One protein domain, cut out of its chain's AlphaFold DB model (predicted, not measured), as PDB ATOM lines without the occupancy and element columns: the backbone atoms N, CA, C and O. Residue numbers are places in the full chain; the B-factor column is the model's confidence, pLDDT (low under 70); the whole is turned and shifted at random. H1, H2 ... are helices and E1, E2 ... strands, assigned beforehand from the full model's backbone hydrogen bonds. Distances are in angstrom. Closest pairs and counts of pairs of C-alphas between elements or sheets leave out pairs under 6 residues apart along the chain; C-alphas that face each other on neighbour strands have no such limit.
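AT A GLANCE: This is residues 4 to 141 of the 158 residues of an uncharacterized protein of Prolixibacter bellariivorans (UniProt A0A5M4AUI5). What does the model look like? A small head of strands, the sheet E2 - E1 - E4 beside the pair E3 - E5, sits at one end of a four-helix bundle, and the longest helix, H3, reaches into this head. The helices H1, H2, H3 and H4 run up and down, each against the one before it in the chain. What is it made of? The printed part has 138 residues with four named helices and five named strands in the order H1 E1 E2 E3 E4 H2 H3 E5 H4; both sheets are antiparallel and the class is mostly helix. How large is it? It is compact, with a radius of gyration of the C-alphas of 16.2 A, and only just elongated, spanning 52 by 26 by 23 A.

IN THESE COORDINATES: Where are the strands? E2 is residues 33 to 38, E1 23 to 27 and E4 57 to 59; E3 is 47 to 49 and E5 118 to 120. E2 measures 14.4 A and E1 12.7 A. Where are the helices? H3, residues 83 to 111, measures 41.8 A; H1, residues 4 to 21, 24.5 A; H2, residues 61 to 79, 26.6 A; H4, residues 123 to 141, 27.4 A. H1 begins with C-alpha 4 at (38.104, -41.621, 24.725), and H4 ends with C-alpha 141 at (37.075, -50.822, 34.784).

HOW THE PARTS SIT: How do the strands pair? E1 and E2 form a hairpin, with N 35 and O 25 3.1 A apart; E1 and E4 have N 58 and O 26 at 3.1 A, and E3 and E5 have N 119 and O 48 at 3.1 A, each within hydrogen-bond range. Which helices meet the larger sheet? H1 only grazes it with residues 17 to 21, and H3 with 103 to 111. How do the helices stand? H1 and H2 touch at Gly 15 and Gly 64, their closest C-alphas, 4.0 A apart, at a shallow tilt of 27 degrees, opposite ways. H2 and H3, a helical hairpin, touch at a shallow tilt of 20 degrees, with the C-alphas of Thr 79 and Gln 85 closest at 5.7 A; H3 touches H4 with residues 85 to 96 alone, the C-alphas of Phe 92 and Leu 129 closest at 6.6 A, while H1 and H3 are apart. Are the helix backbones whole? Every O i to N i+4 pair is within hydrogen-bond range in H1 and H3, against 13 of 15 in H2 and 14 of 15 in H4.

THE WHOLE: What is the greatest distance? The C-alphas of Asp 30 and His 141 are the two farthest apart, at 52.6 A. Is there a cut or a long link? The printed part has no cut, and no link is long. Where is confidence low? The mean pLDDT of the printed part is 74.0; residues 21 to 60, 110, 113 to 119 and 140 to 141 are under 70.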
ATOM      1  N   LYS A   4      39.502 -41.820  24.296       84.31
ATOM      2  CA  LYS A   4      38.104 -41.621  24.725       84.31
ATOM      3  C   LYS A   4      37.991 -40.932  26.094       84.31
ATOM      4  O   LYS A   4      37.063 -40.167  26.318       84.31
ATOM      5  N   GLN A   5      38.920 -41.206  27.016       85.25
ATOM      6  CA  GLN A   5      38.988 -40.537  28.323       85.25
ATOM      7  C   GLN A   5      39.376 -39.066  28.197       85.25
ATOM      8  O   GLN A   5      38.829 -38.249  28.931       85.25
ATOM      9  N   LYS A   6      40.315 -38.748  27.298       87.50
ATOM     10  CA  LYS A   6      40.750 -37.371  27.041       87.50
ATOM     11  C   LYS A   6      39.631 -36.555  26.393       87.50
ATOM     12  O   LYS A   6      39.339 -35.475  26.882       87.50
ATOM     13  N   ILE A   7      38.954 -37.109  25.383       89.81
ATOM     14  CA  ILE A   7      37.816 -36.457  24.709       89.81
ATOM     15  C   ILE A   7      36.696 -36.142  25.706       89.81
ATOM     16  O   ILE A   7      36.200 -35.023  25.735       89.81
ATOM     17  N   LEU A   8      36.321 -37.103  26.558       90.00
ATOM     18  CA  LEU A   8      35.227 -36.905  27.513       90.00
ATOM     19  C   LEU A   8      35.567 -35.844  28.564       90.00
ATOM     20  O   LEU A   8      34.730 -35.008  28.882       90.00
ATOM     21  N   LEU A   9      36.801 -35.857  29.077       91.12
ATOM     22  CA  LEU A   9      37.261 -34.825  30.002       91.12
ATOM     23  C   LEU A   9      37.335 -33.454  29.315       91.12
ATOM     24  O   LEU A   9      36.901 -32.468  29.898       91.12
ATOM     25  N   GLY A  10      37.817 -33.407  28.071       91.25
ATOM     26  CA  GLY A  10      37.837 -32.196  27.253       91.25
ATOM     27  C   GLY A  10      36.442 -31.609  27.058       91.25
ATOM     28  O   GLY A  10      36.261 -30.421  27.278       91.25
ATOM     29  N   LEU A  11      35.439 -32.439  26.751       92.12
ATOM     30  CA  LEU A  11      34.039 -32.009  26.645       92.12
ATOM     31  C   LEU A  11      33.497 -31.444  27.963       92.12
ATOM     32  O   LEU A  11      32.812 -30.430  27.942       92.12
ATOM     33  N   LEU A  12      33.815 -32.059  29.108       91.06
ATOM     34  CA  LEU A  12      33.404 -31.531  30.414       91.06
ATOM     35  C   LEU A  12      34.053 -30.169  30.701       91.06
ATOM     36  O   LEU A  12      33.372 -29.255  31.154       91.06
ATOM     37  N   ILE A  13      35.351 -30.022  30.417       90.69
ATOM     38  CA  ILE A  13      36.081 -28.763  30.616       90.69
ATOM     39  C   ILE A  13      35.541 -27.678  29.680       90.69
ATOM     40  O   ILE A  13      35.234 -26.586  30.145       90.69
ATOM     41  N   LEU A  14      35.368 -27.974  28.390       88.88
ATOM     42  CA  LEU A  14      34.769 -27.045  27.427       88.88
ATOM     43  C   LEU A  14      33.347 -26.663  27.850       88.88
ATOM     44  O   LEU A  14      33.007 -25.485  27.849       88.88
ATOM     45  N   GLY A  15      32.549 -27.634  28.304       86.88
ATOM     46  CA  GLY A  15      31.224 -27.394  28.868       86.88
ATOM     47  C   GLY A  15      31.260 -26.394  30.021       86.88
ATOM     48  O   GLY A  15      30.499 -25.431  30.014       86.88
ATOM     49  N   LEU A  16      32.185 -26.552  30.971       87.62
ATOM     50  CA  LEU A  16      32.367 -25.612  32.080       87.62
ATOM     51  C   LEU A  16      32.802 -24.221  31.598       87.62
ATOM     52  O   LEU A  16      32.233 -23.220  32.028       87.62
ATOM     53  N   VAL A  17      33.786 -24.160  30.697       84.44
ATOM     54  CA  VAL A  17      34.322 -22.899  30.171       84.44
ATOM     55  C   VAL A  17      33.224 -22.100  29.480       84.44
ATOM     56  O   VAL A  17      32.983 -20.957  29.857       84.44
ATOM     57  N   PHE A  18      32.502 -22.708  28.541       82.06
ATOM     58  CA  PHE A  18      31.461 -22.017  27.781       82.06
ATOM     59  C   PHE A  18      30.178 -21.776  28.582       82.06
ATOM     60  O   PHE A  18      29.499 -20.787  28.336       82.06
ATOM     61  N   SER A  19      29.840 -22.630  29.556       78.88
ATOM     62  CA  SER A  19      28.647 -22.415  30.396       78.88
ATOM     63  C   SER A  19      28.851 -21.363  31.485       78.88
ATOM     64  O   SER A  19      27.893 -20.693  31.860       78.88
ATOM     65  N   SER A  20      30.067 -21.242  32.032       72.56
ATOM     66  CA  SER A  20      30.293 -20.527  33.298       72.56
ATOM     67  C   SER A  20      31.380 -19.459  33.246       72.56
ATOM     68  O   SER A  20      31.260 -18.470  33.959       72.56
ATOM     69  N   LEU A  21      32.443 -19.654  32.460       67.44
ATOM     70  CA  LEU A  21      33.624 -18.779  32.488       67.44
ATOM     71  C   LEU A  21      33.626 -17.753  31.360       67.44
ATOM     72  O   LEU A  21      34.081 -16.632  31.559       67.44
ATOM     73  N   VAL A  22      33.134 -18.138  30.189       63.75
ATOM     74  CA  VAL A  22      33.107 -17.296  29.000       63.75
ATOM     75  C   VAL A  22      31.658 -16.963  28.696       63.75
ATOM     76  O   VAL A  22      30.882 -17.843  28.320       63.75
ATOM     77  N   ARG A  23      31.306 -15.685  28.840       62.59
ATOM     78  CA  ARG A  23      30.101 -15.109  28.245       62.59
ATOM     79  C   ARG A  23      30.519 -14.236  27.072       62.59
ATOM     80  O   ARG A  23      31.050 -13.145  27.265       62.59
ATOM     81  N   LEU A  24      30.294 -14.750  25.871       61.53
ATOM     82  CA  LEU A  24      30.240 -13.956  24.653       61.53
ATOM     83  C   LEU A  24      28.802 -13.484  24.512       61.53
ATOM     84  O   LEU A  24      27.909 -14.325  24.517       61.53
ATOM     85  N   GLN A  25      28.600 -12.174  24.439       60.72
ATOM     86  CA  GLN A  25      27.321 -11.554  24.114       60.72
ATOM     87  C   GLN A  25      27.439 -10.969  22.708       60.72
ATOM     88  O   GLN A  25      28.313 -10.134  22.449       60.72
ATOM     89  N   PHE A  26      26.599 -11.446  21.795       55.47
ATOM     90  CA  PHE A  26      26.533 -10.936  20.427       55.47
ATOM     91  C   PHE A  26      25.271 -10.111  20.259       55.47
ATOM     92  O   PHE A  26      24.193 -10.679  20.430       55.47
ATOM     93  N   ASN A  27      25.422  -8.834  19.887       55.53
ATOM     94  CA  ASN A  27      24.286  -8.011  19.496       55.53
ATOM     95  C   ASN A  27      23.815  -8.384  18.083       55.53
ATOM     96  O   ASN A  27      24.570  -8.275  17.111       55.53
ATOM     97  N   LEU A  28      22.581  -8.880  17.992       56.50
ATOM     98  CA  LEU A  28      21.943  -9.295  16.742       56.50
ATOM     99  C   LEU A  28      21.209  -8.146  16.030       56.50
ATOM    100  O   LEU A  28      20.872  -8.317  14.861       56.50
ATOM    101  N   SER A  29      20.978  -6.997  16.680       51.97
ATOM    102  CA  SER A  29      20.308  -5.849  16.046       51.97
ATOM    103  C   SER A  29      21.229  -5.046  15.120       51.97
ATOM    104  O   SER A  29      20.754  -4.520  14.122       51.97
ATOM    105  N   ASP A  30      22.538  -5.013  15.403       49.94
ATOM    106  CA  ASP A  30      23.524  -4.164  14.704       49.94
ATOM    107  C   ASP A  30      24.610  -4.951  13.935       49.94
ATOM    108  O   ASP A  30      25.690  -4.444  13.641       49.94
ATOM    109  N   GLY A  31      24.344  -6.211  13.572       44.69
ATOM    110  CA  GLY A  31      25.225  -6.964  12.667       44.69
ATOM    111  C   GLY A  31      26.447  -7.614  13.331       44.69
ATOM    112  O   GLY A  31      27.569  -7.458  12.856       44.69
ATOM    113  N   PHE A  32      26.225  -8.416  14.382       51.34
ATOM    114  CA  PHE A  32      27.253  -9.215  15.075       51.34
ATOM    115  C   PHE A  32      28.353  -8.382  15.755       51.34
ATOM    116  O   PHE A  32      29.537  -8.724  15.710       51.34
ATOM    117  N   VAL A  33      27.978  -7.316  16.460       47.94
ATOM    118  CA  VAL A  33      28.934  -6.561  17.283       47.94
ATOM    119  C   VAL A  33      29.134  -7.282  18.621       47.94
ATOM    120  O   VAL A  33      28.218  -7.382  19.445       47.94
ATOM    121  N   SER A  34      30.337  -7.822  18.843       45.97
ATOM    122  CA  SER A  34      30.701  -8.491  20.097       45.97
ATOM    123  C   SER A  34      30.860  -7.468  21.224       45.97
ATOM    124  O   SER A  34      31.771  -6.643  21.170       45.97
ATOM    125  N   HIS A  35      30.051  -7.556  22.283       50.47
ATOM    126  CA  HIS A  35      30.117  -6.632  23.428       50.47
ATOM    127  C   HIS A  35      31.199  -6.993  24.471       50.47
ATOM    128  O   HIS A  35      31.163  -6.571  25.624       50.47
ATOM    129  N   GLY A  36      32.226  -7.737  24.050       52.66
ATOM    130  CA  GLY A  36      33.373  -8.101  24.880       52.66
ATOM    131  C   GLY A  36      33.221  -9.436  25.613       52.66
ATOM    132  O   GLY A  36      32.137  -9.995  25.771       52.66
ATOM    133  N   VAL A  37      34.362  -9.983  26.031       48.41
ATOM    134  CA  VAL A  37      34.449 -11.217  26.818       48.41
ATOM    135  C   VAL A  37      34.294 -10.844  28.288       48.41
ATOM    136  O   VAL A  37      35.210 -10.268  28.871       48.41
ATOM    137  N   SER A  38      33.164 -11.182  28.912       51.06
ATOM    138  CA  SER A  38      33.045 -11.051  30.369       51.06
ATOM    139  C   SER A  38      33.429 -12.369  31.043       51.06
ATOM    140  O   SER A  38      32.772 -13.399  30.872       51.06
ATOM    141  N   ILE A  39      34.526 -12.342  31.805       50.88
ATOM    142  CA  ILE A  39      34.963 -13.464  32.636       50.88
ATOM    143  C   ILE A  39      34.379 -13.254  34.034       50.88
ATOM    144  O   ILE A  39      34.971 -12.573  34.869       50.88
ATOM    145  N   LYS A  40      33.199 -13.819  34.314       56.06
ATOM    146  CA  LYS A  40      32.666 -13.860  35.685       56.06
ATOM    147  C   LYS A  40      33.186 -15.120  36.376       56.06
ATOM    148  O   LYS A  40      32.650 -16.211  36.202       56.06
ATOM    149  N   PHE A  41      34.257 -14.972  37.153       47.06
ATOM    150  CA  PHE A  41      34.785 -16.054  37.980       47.06
ATOM    151  C   PHE A  41      33.820 -16.304  39.149       47.06
ATOM    152  O   PHE A  41      33.679 -15.461  40.027       47.06
ATOM    153  N   ILE A  42      33.204 -17.491  39.157       49.44
ATOM    154  CA  ILE A  42      32.450 -18.109  40.267       49.44
ATOM    155  C   ILE A  42      30.965 -17.676  40.367       49.44
ATOM    156  O   ILE A  42      30.653 -16.553  40.761       49.44
ATOM    157  N   PRO A  43      30.004 -18.577  40.067       51.31
ATOM    158  CA  PRO A  43      28.587 -18.312  40.264       51.31
ATOM    159  C   PRO A  43      28.139 -18.755  41.661       51.31
ATOM    160  O   PRO A  43      27.980 -19.944  41.922       51.31
ATOM    161  N   LEU A  44      27.937 -17.795  42.563       51.53
ATOM    162  CA  LEU A  44      27.349 -18.039  43.887       51.53
ATOM    163  C   LEU A  44      25.839 -17.760  43.982       51.53
ATOM    164  O   LEU A  44      25.259 -18.059  45.021       51.53
ATOM    165  N   PRO A  45      25.162 -17.345  42.897       54.09
ATOM    166  CA  PRO A  45      23.753 -17.698  42.764       54.09
ATOM    167  C   PRO A  45      23.484 -18.551  41.511       54.09
ATOM    168  O   PRO A  45      23.991 -18.283  40.418       54.09
ATOM    169  N   LEU A  46      22.676 -19.607  41.694       53.69
ATOM    170  CA  LEU A  46      22.178 -20.499  40.630       53.69
ATOM    171  C   LEU A  46      21.315 -19.753  39.599       53.69
ATOM    172  O   LEU A  46      21.209 -20.189  38.453       53.69
ATOM    173  N   PHE A  47      20.750 -18.619  40.010       51.31
ATOM    174  CA  PHE A  47      20.004 -17.681  39.188       51.31
ATOM    175  C   PHE A  47      20.727 -16.341  39.229       51.31
ATOM    176  O   PHE A  47      20.979 -15.807  40.305       51.31
ATOM    177  N   ASP A  48      21.087 -15.811  38.069       51.28
ATOM    178  CA  ASP A  48      21.665 -14.475  37.959       51.28
ATOM    179  C   ASP A  48      20.690 -13.600  37.190       51.28
ATOM    180  O   ASP A  48      20.301 -13.953  36.075       51.28
ATOM    181  N   TYR A  49      20.296 -12.493  37.815       49.38
ATOM    182  CA  TYR A  49      19.564 -11.414  37.171       49.38
ATOM    183  C   TYR A  49      20.602 -10.522  36.483       49.38
ATOM    184  O   TYR A  49      21.282  -9.722  37.128       49.38
ATOM    185  N   ALA A  50      20.774 -10.685  35.175       52.66
ATOM    186  CA  ALA A  50      21.272  -9.591  34.357       52.66
ATOM    187  C   ALA A  50      20.164  -8.522  34.338       52.66
ATOM    188  O   ALA A  50      18.988  -8.865  34.264       52.66
ATOM    189  N   GLY A  51      20.493  -7.239  34.492       43.56
ATOM    190  CA  GLY A  51      19.488  -6.177  34.358       43.56
ATOM    191  C   GLY A  51      18.778  -6.252  33.000       43.56
ATOM    192  O   GLY A  51      19.276  -6.910  32.087       43.56
ATOM    193  N   GLN A  52      17.624  -5.590  32.867       42.91
ATOM    194  CA  GLN A  52      16.960  -5.385  31.575       42.91
ATOM    195  C   GLN A  52      17.905  -4.619  30.638       42.91
ATOM    196  O   GLN A  52      17.901  -3.392  30.597       42.91
ATOM    197  N   SER A  53      18.755  -5.338  29.918       43.38
ATOM    198  CA  SER A  53      19.516  -4.795  28.806       43.38
ATOM    199  C   SER A  53      18.664  -5.011  27.565       43.38
ATOM    200  O   SER A  53      18.366  -6.151  27.223       43.38
ATOM    201  N   GLY A  54      18.240  -3.927  26.914       43.28
ATOM    202  CA  GLY A  54      17.435  -3.955  25.687       43.28
ATOM    203  C   GLY A  54      18.193  -4.424  24.437       43.28
ATOM    204  O   GLY A  54      17.773  -4.099  23.333       43.28
ATOM    205  N   ASP A  55      19.295  -5.153  24.610       44.47
ATOM    206  CA  ASP A  55      20.181  -5.609  23.543       44.47
ATOM    207  C   ASP A  55      20.106  -7.131  23.429       44.47
ATOM    208  O   ASP A  55      20.440  -7.834  24.386       44.47
ATOM    209  N   LEU A  56      19.713  -7.631  22.248       48.91
ATOM    210  CA  LEU A  56      19.738  -9.062  21.930       48.91
ATOM    211  C   LEU A  56      21.144  -9.592  22.212       48.91
ATOM    212  O   LEU A  56      22.072  -9.211  21.517       48.91
ATOM    213  N   SER A  57      21.330 -10.482  23.180       51.69
ATOM    214  CA  SER A  57      22.643 -10.991  23.570       51.69
ATOM    215  C   SER A  57      22.701 -12.513  23.451       51.69
ATOM    216  O   SER A  57      22.408 -13.283  24.370       51.69
ATOM    217  N   LEU A  58      23.154 -12.997  22.290       54.44
ATOM    218  CA  LEU A  58      23.346 -14.435  22.097       54.44
ATOM    219  C   LEU A  58      24.490 -14.900  23.009       54.44
ATOM    220  O   LEU A  58      25.653 -14.599  22.752       54.44
ATOM    221  N   THR A  59      24.152 -15.585  24.105       65.50
ATOM    222  CA  THR A  59      25.117 -15.942  25.150       65.50
ATOM    223  C   THR A  59      25.778 -17.287  24.838       65.50
ATOM    224  O   THR A  59      25.104 -18.290  24.597       65.50
ATOM    225  N   SER A  60      27.112 -17.362  24.905       69.69
ATOM    226  CA  SER A  60      27.884 -18.603  24.673       69.69
ATOM    227  C   SER A  60      27.562 -19.774  25.619       69.69
ATOM    228  O   SER A  60      28.021 -20.898  25.396       69.69
ATOM    229  N   THR A  61      26.739 -19.536  26.642       77.00
ATOM    230  CA  THR A  61      26.274 -20.515  27.628       77.00
ATOM    231  C   THR A  61      25.573 -21.715  26.992       77.00
ATOM    232  O   THR A  61      25.783 -22.845  27.446       77.00
ATOM    233  N   ILE A  62      24.833 -21.516  25.894       80.69
ATOM    234  CA  ILE A  62      24.150 -22.617  25.204       80.69
ATOM    235  C   ILE A  62      25.139 -23.661  24.668       80.69
ATOM    236  O   ILE A  62      24.941 -24.860  24.869       80.69
ATOM    237  N   PHE A  63      26.274 -23.230  24.104       84.00
ATOM    238  CA  PHE A  63      27.326 -24.140  23.639       84.00
ATOM    239  C   PHE A  63      27.915 -24.967  24.788       84.00
ATOM    240  O   PHE A  63      28.211 -26.150  24.613       84.00
ATOM    241  N   GLY A  64      28.016 -24.383  25.986       87.19
ATOM    242  CA  GLY A  64      28.424 -25.100  27.193       87.19
ATOM    243  C   GLY A  64      27.501 -26.275  27.523       87.19
ATOM    244  O   GLY A  64      27.971 -27.393  27.756       87.19
ATOM    245  N   TYR A  65      26.183 -26.058  27.477       87.62
ATOM    246  CA  TYR A  65      25.202 -27.120  27.716       87.62
ATOM    247  C   TYR A  65      25.168 -28.171  26.599       87.62
ATOM    248  O   TYR A  65      25.029 -29.361  26.896       87.62
ATOM    249  N   LEU A  66      25.416 -27.787  25.341       89.56
ATOM    250  CA  LEU A  66      25.619 -28.745  24.247       89.56
ATOM    251  C   LEU A  66      26.822 -29.670  24.501       89.56
ATOM    252  O   LEU A  66      26.711 -30.884  24.306       89.56
ATOM    253  N   PHE A  67      27.952 -29.144  24.988       92.44
ATOM    254  CA  PHE A  67      29.105 -29.982  25.341       92.44
ATOM    255  C   PHE A  67      28.800 -30.947  26.492       92.44
ATOM    256  O   PHE A  67      29.203 -32.114  26.430       92.44
ATOM    257  N   PHE A  68      28.043 -30.513  27.508       91.88
ATOM    258  CA  PHE A  68      27.573 -31.414  28.564       91.88
ATOM    259  C   PHE A  68      26.643 -32.502  28.024       91.88
ATOM    260  O   PHE A  68      26.805 -33.668  28.387       91.88
ATOM    261  N   LEU A  69      25.735 -32.169  27.104       91.81
ATOM    262  CA  LEU A  69      24.842 -33.138  26.469       91.81
ATOM    263  C   LEU A  69      25.636 -34.208  25.696       91.81
ATOM    264  O   LEU A  69      25.437 -35.406  25.911       91.81
ATOM    265  N   LEU A  70      26.598 -33.784  24.869       91.56
ATOM    266  CA  LEU A  70      27.523 -34.666  24.144       91.56
ATOM    267  C   LEU A  70      28.311 -35.576  25.098       91.56
ATOM    268  O   LEU A  70      28.400 -36.789  24.880       91.56
ATOM    269  N   ALA A  71      28.840 -35.023  26.193       91.06
ATOM    270  CA  ALA A  71      29.520 -35.804  27.226       91.06
ATOM    271  C   ALA A  71      28.581 -36.841  27.869       91.06
ATOM    272  O   ALA A  71      28.986 -37.985  28.096       91.06
ATOM    273  N   GLY A  72      27.320 -36.474  28.111       89.69
ATOM    274  CA  GLY A  72      26.277 -37.356  28.631       89.69
ATOM    275  C   GLY A  72      26.004 -38.547  27.720       89.69
ATOM    276  O   GLY A  72      26.004 -39.688  28.189       89.69
ATOM    277  N   VAL A  73      25.843 -38.317  26.416       90.25
ATOM    278  CA  VAL A  73      25.631 -39.390  25.428       90.25
ATOM    279  C   VAL A  73      26.830 -40.345  25.389       90.25
ATOM    280  O   VAL A  73      26.661 -41.566  25.409       90.25
ATOM    281  N   LEU A  74      28.059 -39.823  25.427       88.75
ATOM    282  CA  LEU A  74      29.263 -40.661  25.463       88.75
ATOM    283  C   LEU A  74      29.406 -41.450  26.776       88.75
ATOM    284  O   LEU A  74      29.888 -42.588  26.764       88.75
ATOM    285  N   LEU A  75      28.988 -40.875  27.908       85.75
ATOM    286  CA  LEU A  75      28.965 -41.556  29.207       85.75
ATOM    287  C   LEU A  75      27.936 -42.693  29.242       85.75
ATOM    288  O   LEU A  75      28.238 -43.750  29.802       85.75
ATOM    289  N   PHE A  76      26.774 -42.525  28.601       85.62
ATOM    290  CA  PHE A  76      25.710 -43.538  28.543       85.62
ATOM    291  C   PHE A  76      26.210 -44.891  28.029       85.62
ATOM    292  O   PHE A  76      25.950 -45.942  28.625       85.62
ATOM    293  N   LEU A  77      26.999 -44.859  26.949       79.94
ATOM    294  CA  LEU A  77      27.559 -46.061  26.326       79.94
ATOM    295  C   LEU A  77      28.440 -46.866  27.295       79.94
ATOM    296  O   LEU A  77      28.595 -48.075  27.126       79.94
ATOM    297  N   LYS A  78      28.997 -46.225  28.332       75.06
ATOM    298  CA  LYS A  78      29.829 -46.877  29.355       75.06
ATOM    299  C   LYS A  78      29.059 -47.273  30.610       75.06
ATOM    300  O   LYS A  78      29.370 -48.306  31.200       75.06
ATOM    301  N   THR A  79      28.059 -46.497  31.019       75.62
ATOM    302  CA  THR A  79      27.337 -46.708  32.285       75.62
ATOM    303  C   THR A  79      26.196 -47.723  32.196       75.62
ATOM    304  O   THR A  79      25.648 -48.101  33.234       75.62
ATOM    305  N   ARG A  80      25.871 -48.244  30.998       70.94
ATOM    306  CA  ARG A  80      24.747 -49.181  30.761       70.94
ATOM    307  C   ARG A  80      24.710 -50.387  31.714       70.94
ATOM    308  O   ARG A  80      23.630 -50.889  32.011       70.94
ATOM    309  N   LYS A  81      25.867 -50.848  32.207       73.50
ATOM    310  CA  LYS A  81      25.987 -52.060  33.038       73.50
ATOM    311  C   LYS A  81      25.784 -51.837  34.546       73.50
ATOM    312  O   LYS A  81      25.552 -52.809  35.255       73.50
ATOM    313  N   ASN A  82      25.863 -50.604  35.058       81.75
ATOM    314  CA  ASN A  82      25.791 -50.327  36.499       81.75
ATOM    315  C   ASN A  82      24.524 -49.522  36.853       81.75
ATOM    316  O   ASN A  82      24.381 -48.367  36.452       81.75
ATOM    317  N   LYS A  83      23.616 -50.118  37.648       83.38
ATOM    318  CA  LYS A  83      22.321 -49.513  38.032       83.38
ATOM    319  C   LYS A  83      22.475 -48.143  38.710       83.38
ATOM    320  O   LYS A  83      21.712 -47.233  38.395       83.38
ATOM    321  N   LEU A  84      23.455 -47.977  39.604       83.94
ATOM    322  CA  LEU A  84      23.684 -46.712  40.314       83.94
ATOM    323  C   LEU A  84      24.233 -45.634  39.373       83.94
ATOM    324  O   LEU A  84      23.757 -44.501  39.388       83.94
ATOM    325  N   GLN A  85      25.195 -45.987  38.513       84.31
ATOM    326  CA  GLN A  85      25.723 -45.051  37.513       84.31
ATOM    327  C   GLN A  85      24.655 -44.635  36.503       84.31
ATOM    328  O   GLN A  85      24.631 -43.480  36.097       84.31
ATOM    329  N   ARG A  86      23.742 -45.541  36.139       86.44
ATOM    330  CA  ARG A  86      22.607 -45.225  35.268       86.44
ATOM    331  C   ARG A  86      21.659 -44.203  35.899       86.44
ATOM    332  O   ARG A  86      21.200 -43.315  35.195       86.44
ATOM    333  N   ARG A  87      21.389 -44.292  37.209       88.75
ATOM    334  CA  ARG A  87      20.574 -43.293  37.931       88.75
ATOM    335  C   ARG A  87      21.248 -41.921  37.965       88.75
ATOM    336  O   ARG A  87      20.607 -40.928  37.652       88.75
ATOM    337  N   LEU A  88      22.545 -41.875  38.277       88.81
ATOM    338  CA  LEU A  88      23.319 -40.627  38.242       88.81
ATOM    339  C   LEU A  88      23.367 -40.027  36.831       88.81
ATOM    340  O   LEU A  88      23.250 -38.819  36.669       88.81
ATOM    341  N   TRP A  89      23.496 -40.874  35.811       92.06
ATOM    342  CA  TRP A  89      23.457 -40.462  34.413       92.06
ATOM    343  C   TRP A  89      22.084 -39.912  34.002       92.06
ATOM    344  O   TRP A  89      22.029 -38.896  33.321       92.06
ATOM    345  N   LEU A  90      20.985 -40.526  34.451       91.12
ATOM    346  CA  LEU A  90      19.634 -39.993  34.230       91.12
ATOM    347  C   LEU A  90      19.474 -38.607  34.863       91.12
ATOM    348  O   LEU A  90      18.961 -37.706  34.211       91.12
ATOM    349  N   GLY A  91      19.963 -38.421  36.095       90.75
ATOM    350  CA  GLY A  91      19.969 -37.112  36.755       90.75
ATOM    351  C   GLY A  91      20.792 -36.076  35.985       90.75
ATOM    352  O   GLY A  91      20.309 -34.977  35.733       90.75
ATOM    353  N   PHE A  92      21.995 -36.448  35.537       92.19
ATOM    354  CA  PHE A  92      22.827 -35.606  34.672       92.19
ATOM    355  C   PHE A  92      22.086 -35.167  33.411       92.19
ATOM    356  O   PHE A  92      22.052 -33.981  33.093       92.19
ATOM    357  N   LEU A  93      21.480 -36.125  32.706       93.19
ATOM    358  CA  LEU A  93      20.761 -35.880  31.465       93.19
ATOM    359  C   LEU A  93      19.563 -34.956  31.701       93.19
ATOM    360  O   LEU A  93      19.385 -33.997  30.962       93.19
ATOM    361  N   PHE A  94      18.779 -35.217  32.749       92.69
ATOM    362  CA  PHE A  94      17.597 -34.428  33.081       92.69
ATOM    363  C   PHE A  94      17.952 -32.971  33.400       92.69
ATOM    364  O   PHE A  94      17.370 -32.061  32.818       92.69
ATOM    365  N   ILE A  95      18.958 -32.746  34.254       90.56
ATOM    366  CA  ILE A  95      19.421 -31.392  34.596       90.56
ATOM    367  C   ILE A  95      19.992 -30.693  33.357       90.56
ATOM    368  O   ILE A  95      19.716 -29.516  33.143       90.56
ATOM    369  N   THR A  96      20.748 -31.410  32.517       91.75
ATOM    370  CA  THR A  96      21.312 -30.843  31.281       91.75
ATOM    371  C   THR A  96      20.206 -30.427  30.314       91.75
ATOM    372  O   THR A  96      20.251 -29.323  29.789       91.75
ATOM    373  N   LEU A  97      19.195 -31.273  30.098       91.44
ATOM    374  CA  LEU A  97      18.059 -30.961  29.226       91.44
ATOM    375  C   LEU A  97      17.252 -29.773  29.750       91.44
ATOM    376  O   LEU A  97      16.918 -28.883  28.974       91.44
ATOM    377  N   TYR A  98      16.982 -29.740  31.056       89.69
ATOM    378  CA  TYR A  98      16.287 -28.623  31.686       89.69
ATOM    379  C   TYR A  98      17.070 -27.313  31.539       89.69
ATOM    380  O   TYR A  98      16.499 -26.299  31.150       89.69
ATOM    381  N   ALA A  99      18.386 -27.342  31.774       86.44
ATOM    382  CA  ALA A  99      19.239 -26.169  31.614       86.44
ATOM    383  C   ALA A  99      19.302 -25.682  30.159       86.44
ATOM    384  O   ALA A  99      19.166 -24.488  29.908       86.44
ATOM    385  N   THR A 100      19.428 -26.598  29.194       86.88
ATOM    386  CA  THR A 100      19.380 -26.263  27.765       86.88
ATOM    387  C   THR A 100      18.035 -25.654  27.374       86.88
ATOM    388  O   THR A 100      18.007 -24.666  26.648       86.88
ATOM    389  N   TYR A 101      16.920 -26.209  27.859       87.38
ATOM    390  CA  TYR A 101      15.584 -25.664  27.609       87.38
ATOM    391  C   TYR A 101      15.418 -24.257  28.202       87.38
ATOM    392  O   TYR A 101      14.876 -23.368  27.545       87.38
ATOM    393  N   PHE A 102      15.917 -24.033  29.419       84.69
ATOM    394  CA  PHE A 102      15.873 -22.722  30.066       84.69
ATOM    395  C   PHE A 102      16.687 -21.668  29.296       84.69
ATOM    396  O   PHE A 102      16.204 -20.566  29.054       84.69
ATOM    397  N   GLU A 103      17.899 -21.998  28.845       80.31
ATOM    398  CA  GLU A 103      18.676 -21.069  28.010       80.31
ATOM    399  C   GLU A 103      18.043 -20.862  26.633       80.31
ATOM    400  O   GLU A 103      18.071 -19.756  26.105       80.31
ATOM    401  N   TRP A 104      17.437 -21.897  26.045       82.00
ATOM    402  CA  TRP A 104      16.728 -21.761  24.772       82.00
ATOM    403  C   TRP A 104      15.528 -20.818  24.887       82.00
ATOM    404  O   TRP A 104      15.324 -19.962  24.032       82.00
ATOM    405  N   THR A 105      14.742 -20.949  25.956       80.38
ATOM    406  CA  THR A 105      13.615 -20.044  26.231       80.38
ATOM    407  C   THR A 105      14.090 -18.626  26.528       80.38
ATOM    408  O   THR A 105      13.501 -17.686  26.004       80.38
ATOM    409  N   SER A 106      15.192 -18.472  27.264       74.75
ATOM    410  CA  SER A 106      15.854 -17.180  27.485       74.75
ATOM    411  C   SER A 106      16.272 -16.527  26.164       74.75
ATOM    412  O   SER A 106      15.931 -15.378  25.913       74.75
ATOM    413  N   LEU A 107      16.909 -17.287  25.270       75.56
ATOM    414  CA  LEU A 107      17.306 -16.828  23.938       75.56
ATOM    415  C   LEU A 107      16.094 -16.438  23.077       75.56
ATOM    416  O   LEU A 107      16.136 -15.434  22.373       75.56
ATOM    417  N   MET A 108      14.992 -17.190  23.150       75.12
ATOM    418  CA  MET A 108      13.750 -16.849  22.442       75.12
ATOM    419  C   MET A 108      13.070 -15.594  22.999       75.12
ATOM    420  O   MET A 108      12.488 -14.828  22.235       75.12
ATOM    421  N   GLN A 109      13.125 -15.368  24.311       73.25
ATOM    422  CA  GLN A 109      12.636 -14.129  24.925       73.25
ATOM    423  C   GLN A 109      13.482 -12.926  24.506       73.25
ATOM    424  O   GLN A 109      12.930 -11.860  24.242       73.25
ATOM    425  N   ASP A 110      14.794 -13.121  24.392       69.75
ATOM    426  CA  ASP A 110      15.745 -12.113  23.924       69.75
ATOM    427  C   ASP A 110      15.477 -11.717  22.468       69.75
ATOM    428  O   ASP A 110      15.315 -10.538  22.163       69.75
ATOM    429  N   ILE A 111      15.250 -12.700  21.585       71.31
ATOM    430  CA  ILE A 111      14.830 -12.452  20.195       71.31
ATOM    431  C   ILE A 111      13.520 -11.651  20.118       71.31
ATOM    432  O   ILE A 111      13.363 -10.807  19.241       71.31
ATOM    433  N   ASN A 112      12.582 -11.904  21.032       72.00
ATOM    434  CA  ASN A 112      11.280 -11.238  21.062       72.00
ATOM    435  C   ASN A 112      11.263  -9.950  21.909       72.00
ATOM    436  O   ASN A 112      10.177  -9.464  22.219       72.00
ATOM    437  N   LEU A 113      12.423  -9.413  22.320       64.75
ATOM    438  CA  LEU A 113      12.555  -8.195  23.143       64.75
ATOM    439  C   LEU A 113      11.786  -8.235  24.482       64.75
ATOM    440  O   LEU A 113      11.457  -7.202  25.060       64.75
ATOM    441  N   THR A 114      11.489  -9.430  24.995       63.56
ATOM    442  CA  THR A 114      10.746  -9.648  26.254       63.56
ATOM    443  C   THR A 114      11.645 -10.183  27.368       63.56
ATOM    444  O   THR A 114      11.160 -10.696  28.379       63.56
ATOM    445  N   TYR A 115      12.965 -10.095  27.192       62.00
ATOM    446  CA  TYR A 115      13.913 -10.739  28.086       62.00
ATOM    447  C   TYR A 115      13.934 -10.108  29.479       62.00
ATOM    448  O   TYR A 115      14.221  -8.927  29.666       62.00
ATOM    449  N   ALA A 116      13.649 -10.936  30.484       58.41
ATOM    450  CA  ALA A 116      13.625 -10.540  31.889       58.41
ATOM    451  C   ALA A 116      14.995 -10.674  32.584       58.41
ATOM    452  O   ALA A 116      15.068 -10.507  33.802       58.41
ATOM    453  N   GLY A 117      16.066 -11.000  31.847       58.09
ATOM    454  CA  GLY A 117      17.426 -11.013  32.389       58.09
ATOM    455  C   GLY A 117      17.808 -12.252  33.205       58.09
ATOM    456  O   GLY A 117      18.818 -12.235  33.903       58.09
ATOM    457  N   GLN A 118      17.021 -13.331  33.170       62.06
ATOM    458  CA  GLN A 118      17.299 -14.521  33.978       62.06
ATOM    459  C   GLN A 118      18.208 -15.505  33.236       62.06
ATOM    460  O   GLN A 118      17.832 -16.039  32.195       62.06
ATOM    461  N   HIS A 119      19.379 -15.800  33.806       66.56
ATOM    462  CA  HIS A 119      20.253 -16.882  33.340       66.56
ATOM    463  C   HIS A 119      20.384 -17.979  34.392       66.56
ATOM    464  O   HIS A 119      20.578 -17.702  35.582       66.56
ATOM    465  N   LEU A 120      20.369 -19.233  33.940       70.00
ATOM    466  CA  LEU A 120      20.545 -20.388  34.808       70.00
ATOM    467  C   LEU A 120      22.028 -20.771  34.847       70.00
ATOM    468  O   LEU A 120      22.611 -21.194  33.851       70.00
ATOM    469  N   ARG A 121      22.664 -20.670  36.016       72.94
ATOM    470  CA  ARG A 121      24.100 -20.950  36.204       72.94
ATOM    471  C   ARG A 121      24.343 -22.386  36.679       72.94
ATOM    472  O   ARG A 121      24.967 -22.626  37.709       72.94
ATOM    473  N   MET A 122      23.864 -23.359  35.904       81.94
ATOM    474  CA  MET A 122      23.994 -24.794  36.212       81.94
ATOM    475  C   MET A 122      25.305 -25.432  35.732       81.94
ATOM    476  O   MET A 122      25.580 -26.592  36.045       81.94
ATOM    477  N   GLY A 123      26.143 -24.685  35.010       82.06
ATOM    478  CA  GLY A 123      27.413 -25.162  34.461       82.06
ATOM    479  C   GLY A 123      28.338 -25.878  35.460       82.06
ATOM    480  O   GLY A 123      28.738 -27.013  35.187       82.06
ATOM    481  N   PRO A 124      28.642 -25.312  36.646       84.88
ATOM    482  CA  PRO A 124      29.530 -25.969  37.609       84.88
ATOM    483  C   PRO A 124      28.909 -27.217  38.237       84.88
ATOM    484  O   PRO A 124      29.605 -28.206  38.467       84.88
ATOM    485  N   VAL A 125      27.593 -27.204  38.471       87.06
ATOM    486  CA  VAL A 125      26.855 -28.360  38.998       87.06
ATOM    487  C   VAL A 125      26.917 -29.518  38.000       87.06
ATOM    488  O   VAL A 125      27.268 -30.640  38.372       87.06
ATOM    489  N   LEU A 126      26.654 -29.242  36.718       89.69
ATOM    490  CA  LEU A 126      26.776 -30.224  35.642       89.69
ATOM    491  C   LEU A 126      28.212 -30.723  35.487       89.69
ATOM    492  O   LEU A 126      28.424 -31.928  35.338       89.69
ATOM    493  N   PHE A 127      29.206 -29.842  35.595       90.50
ATOM    494  CA  PHE A 127      30.609 -30.236  35.552       90.50
ATOM    495  C   PHE A 127      30.969 -31.218  36.669       90.50
ATOM    496  O   PHE A 127      31.517 -32.285  36.387       90.50
ATOM    497  N   LEU A 128      30.630 -30.900  37.922       90.75
ATOM    498  CA  LEU A 128      30.918 -31.767  39.067       90.75
ATOM    499  C   LEU A 128      30.222 -33.122  38.929       90.75
ATOM    500  O   LEU A 128      30.845 -34.167  39.129       90.75
ATOM    501  N   LEU A 129      28.951 -33.126  38.531       90.62
ATOM    502  CA  LEU A 129      28.187 -34.358  38.372       90.62
ATOM    503  C   LEU A 129      28.720 -35.214  37.204       90.62
ATOM    504  O   LEU A 129      28.870 -36.434  37.336       90.62
ATOM    505  N   GLY A 130      29.106 -34.575  36.098       89.38
ATOM    506  CA  GLY A 130      29.796 -35.205  34.973       89.38
ATOM    507  C   GLY A 130      31.170 -35.766  35.354       89.38
ATOM    508  O   GLY A 130      31.517 -36.880  34.955       89.38
ATOM    509  N   LEU A 131      31.929 -35.059  36.197       91.44
ATOM    510  CA  LEU A 131      33.222 -35.508  36.713       91.44
ATOM    511  C   LEU A 131      33.073 -36.725  37.640       91.44
ATOM    512  O   LEU A 131      33.835 -37.688  37.531       91.44
ATOM    513  N   VAL A 132      32.055 -36.746  38.505       90.56
ATOM    514  CA  VAL A 132      31.734 -37.914  39.346       90.56
ATOM    515  C   VAL A 132      31.402 -39.133  38.481       90.56
ATOM    516  O   VAL A 132      31.919 -40.231  38.726       90.56
ATOM    517  N   LEU A 133      30.581 -38.955  37.440       89.06
ATOM    518  CA  LEU A 133      30.264 -40.012  36.475       89.06
ATOM    519  C   LEU A 133      31.508 -40.503  35.733       89.06
ATOM    520  O   LEU A 133      31.701 -41.718  35.598       89.06
ATOM    521  N   TYR A 134      32.371 -39.583  35.305       89.00
ATOM    522  CA  TYR A 134      33.650 -39.880  34.673       89.00
ATOM    523  C   TYR A 134      34.515 -40.766  35.580       89.00
ATOM    524  O   TYR A 134      34.846 -41.896  35.210       89.00
ATOM    525  N   ILE A 135      34.821 -40.310  36.799       87.88
ATOM    526  CA  ILE A 135      35.710 -41.017  37.732       87.88
ATOM    527  C   ILE A 135      35.173 -42.419  38.040       87.88
ATOM    528  O   ILE A 135      35.914 -43.405  37.963       87.88
ATOM    529  N   ARG A 136      33.873 -42.540  38.342       83.75
ATOM    530  CA  ARG A 136      33.252 -43.833  38.670       83.75
ATOM    531  C   ARG A 136      33.261 -44.798  37.487       83.75
ATOM    532  O   ARG A 136      33.529 -45.988  37.681       83.75
ATOM    533  N   SER A 137      33.012 -44.311  36.274       80.44
ATOM    534  CA  SER A 137      33.035 -45.140  35.061       80.44
ATOM    535  C   SER A 137      34.416 -45.755  34.824       80.44
ATOM    536  O   SER A 137      34.516 -46.908  34.415       80.44
ATOM    537  N   TYR A 138      35.494 -45.031  35.136       75.00
ATOM    538  CA  TYR A 138      36.857 -45.505  34.884       75.00
ATOM    539  C   TYR A 138      37.503 -46.264  36.045       75.00
ATOM    540  O   TYR A 138      38.271 -47.190  35.785       75.00
ATOM    541  N   ARG A 139      37.149 -45.970  37.305       71.12
ATOM    542  CA  ARG A 139      37.569 -46.794  38.456       71.12
ATOM    543  C   ARG A 139      36.993 -48.211  38.387       71.12
ATOM    544  O   ARG A 139      37.720 -49.172  38.613       71.12
ATOM    545  N   THR A 140      35.733 -48.352  37.966       58.25
ATOM    546  CA  THR A 140      35.055 -49.662  37.863       58.25
ATOM    547  C   THR A 140      35.725 -50.596  36.839       58.25
ATOM    548  O   THR A 140      35.696 -51.815  36.988       58.25
ATOM    549  N   HIS A 141      36.368 -50.042  35.805       54.84
ATOM    550  CA  HIS A 141      37.075 -50.822  34.784       54.84
ATOM    551  C   HIS A 141      38.512 -51.211  35.160       54.84
ATOM    552  O   HIS A 141      39.022 -52.171  34.584       54.84
TER     553      HIS A 141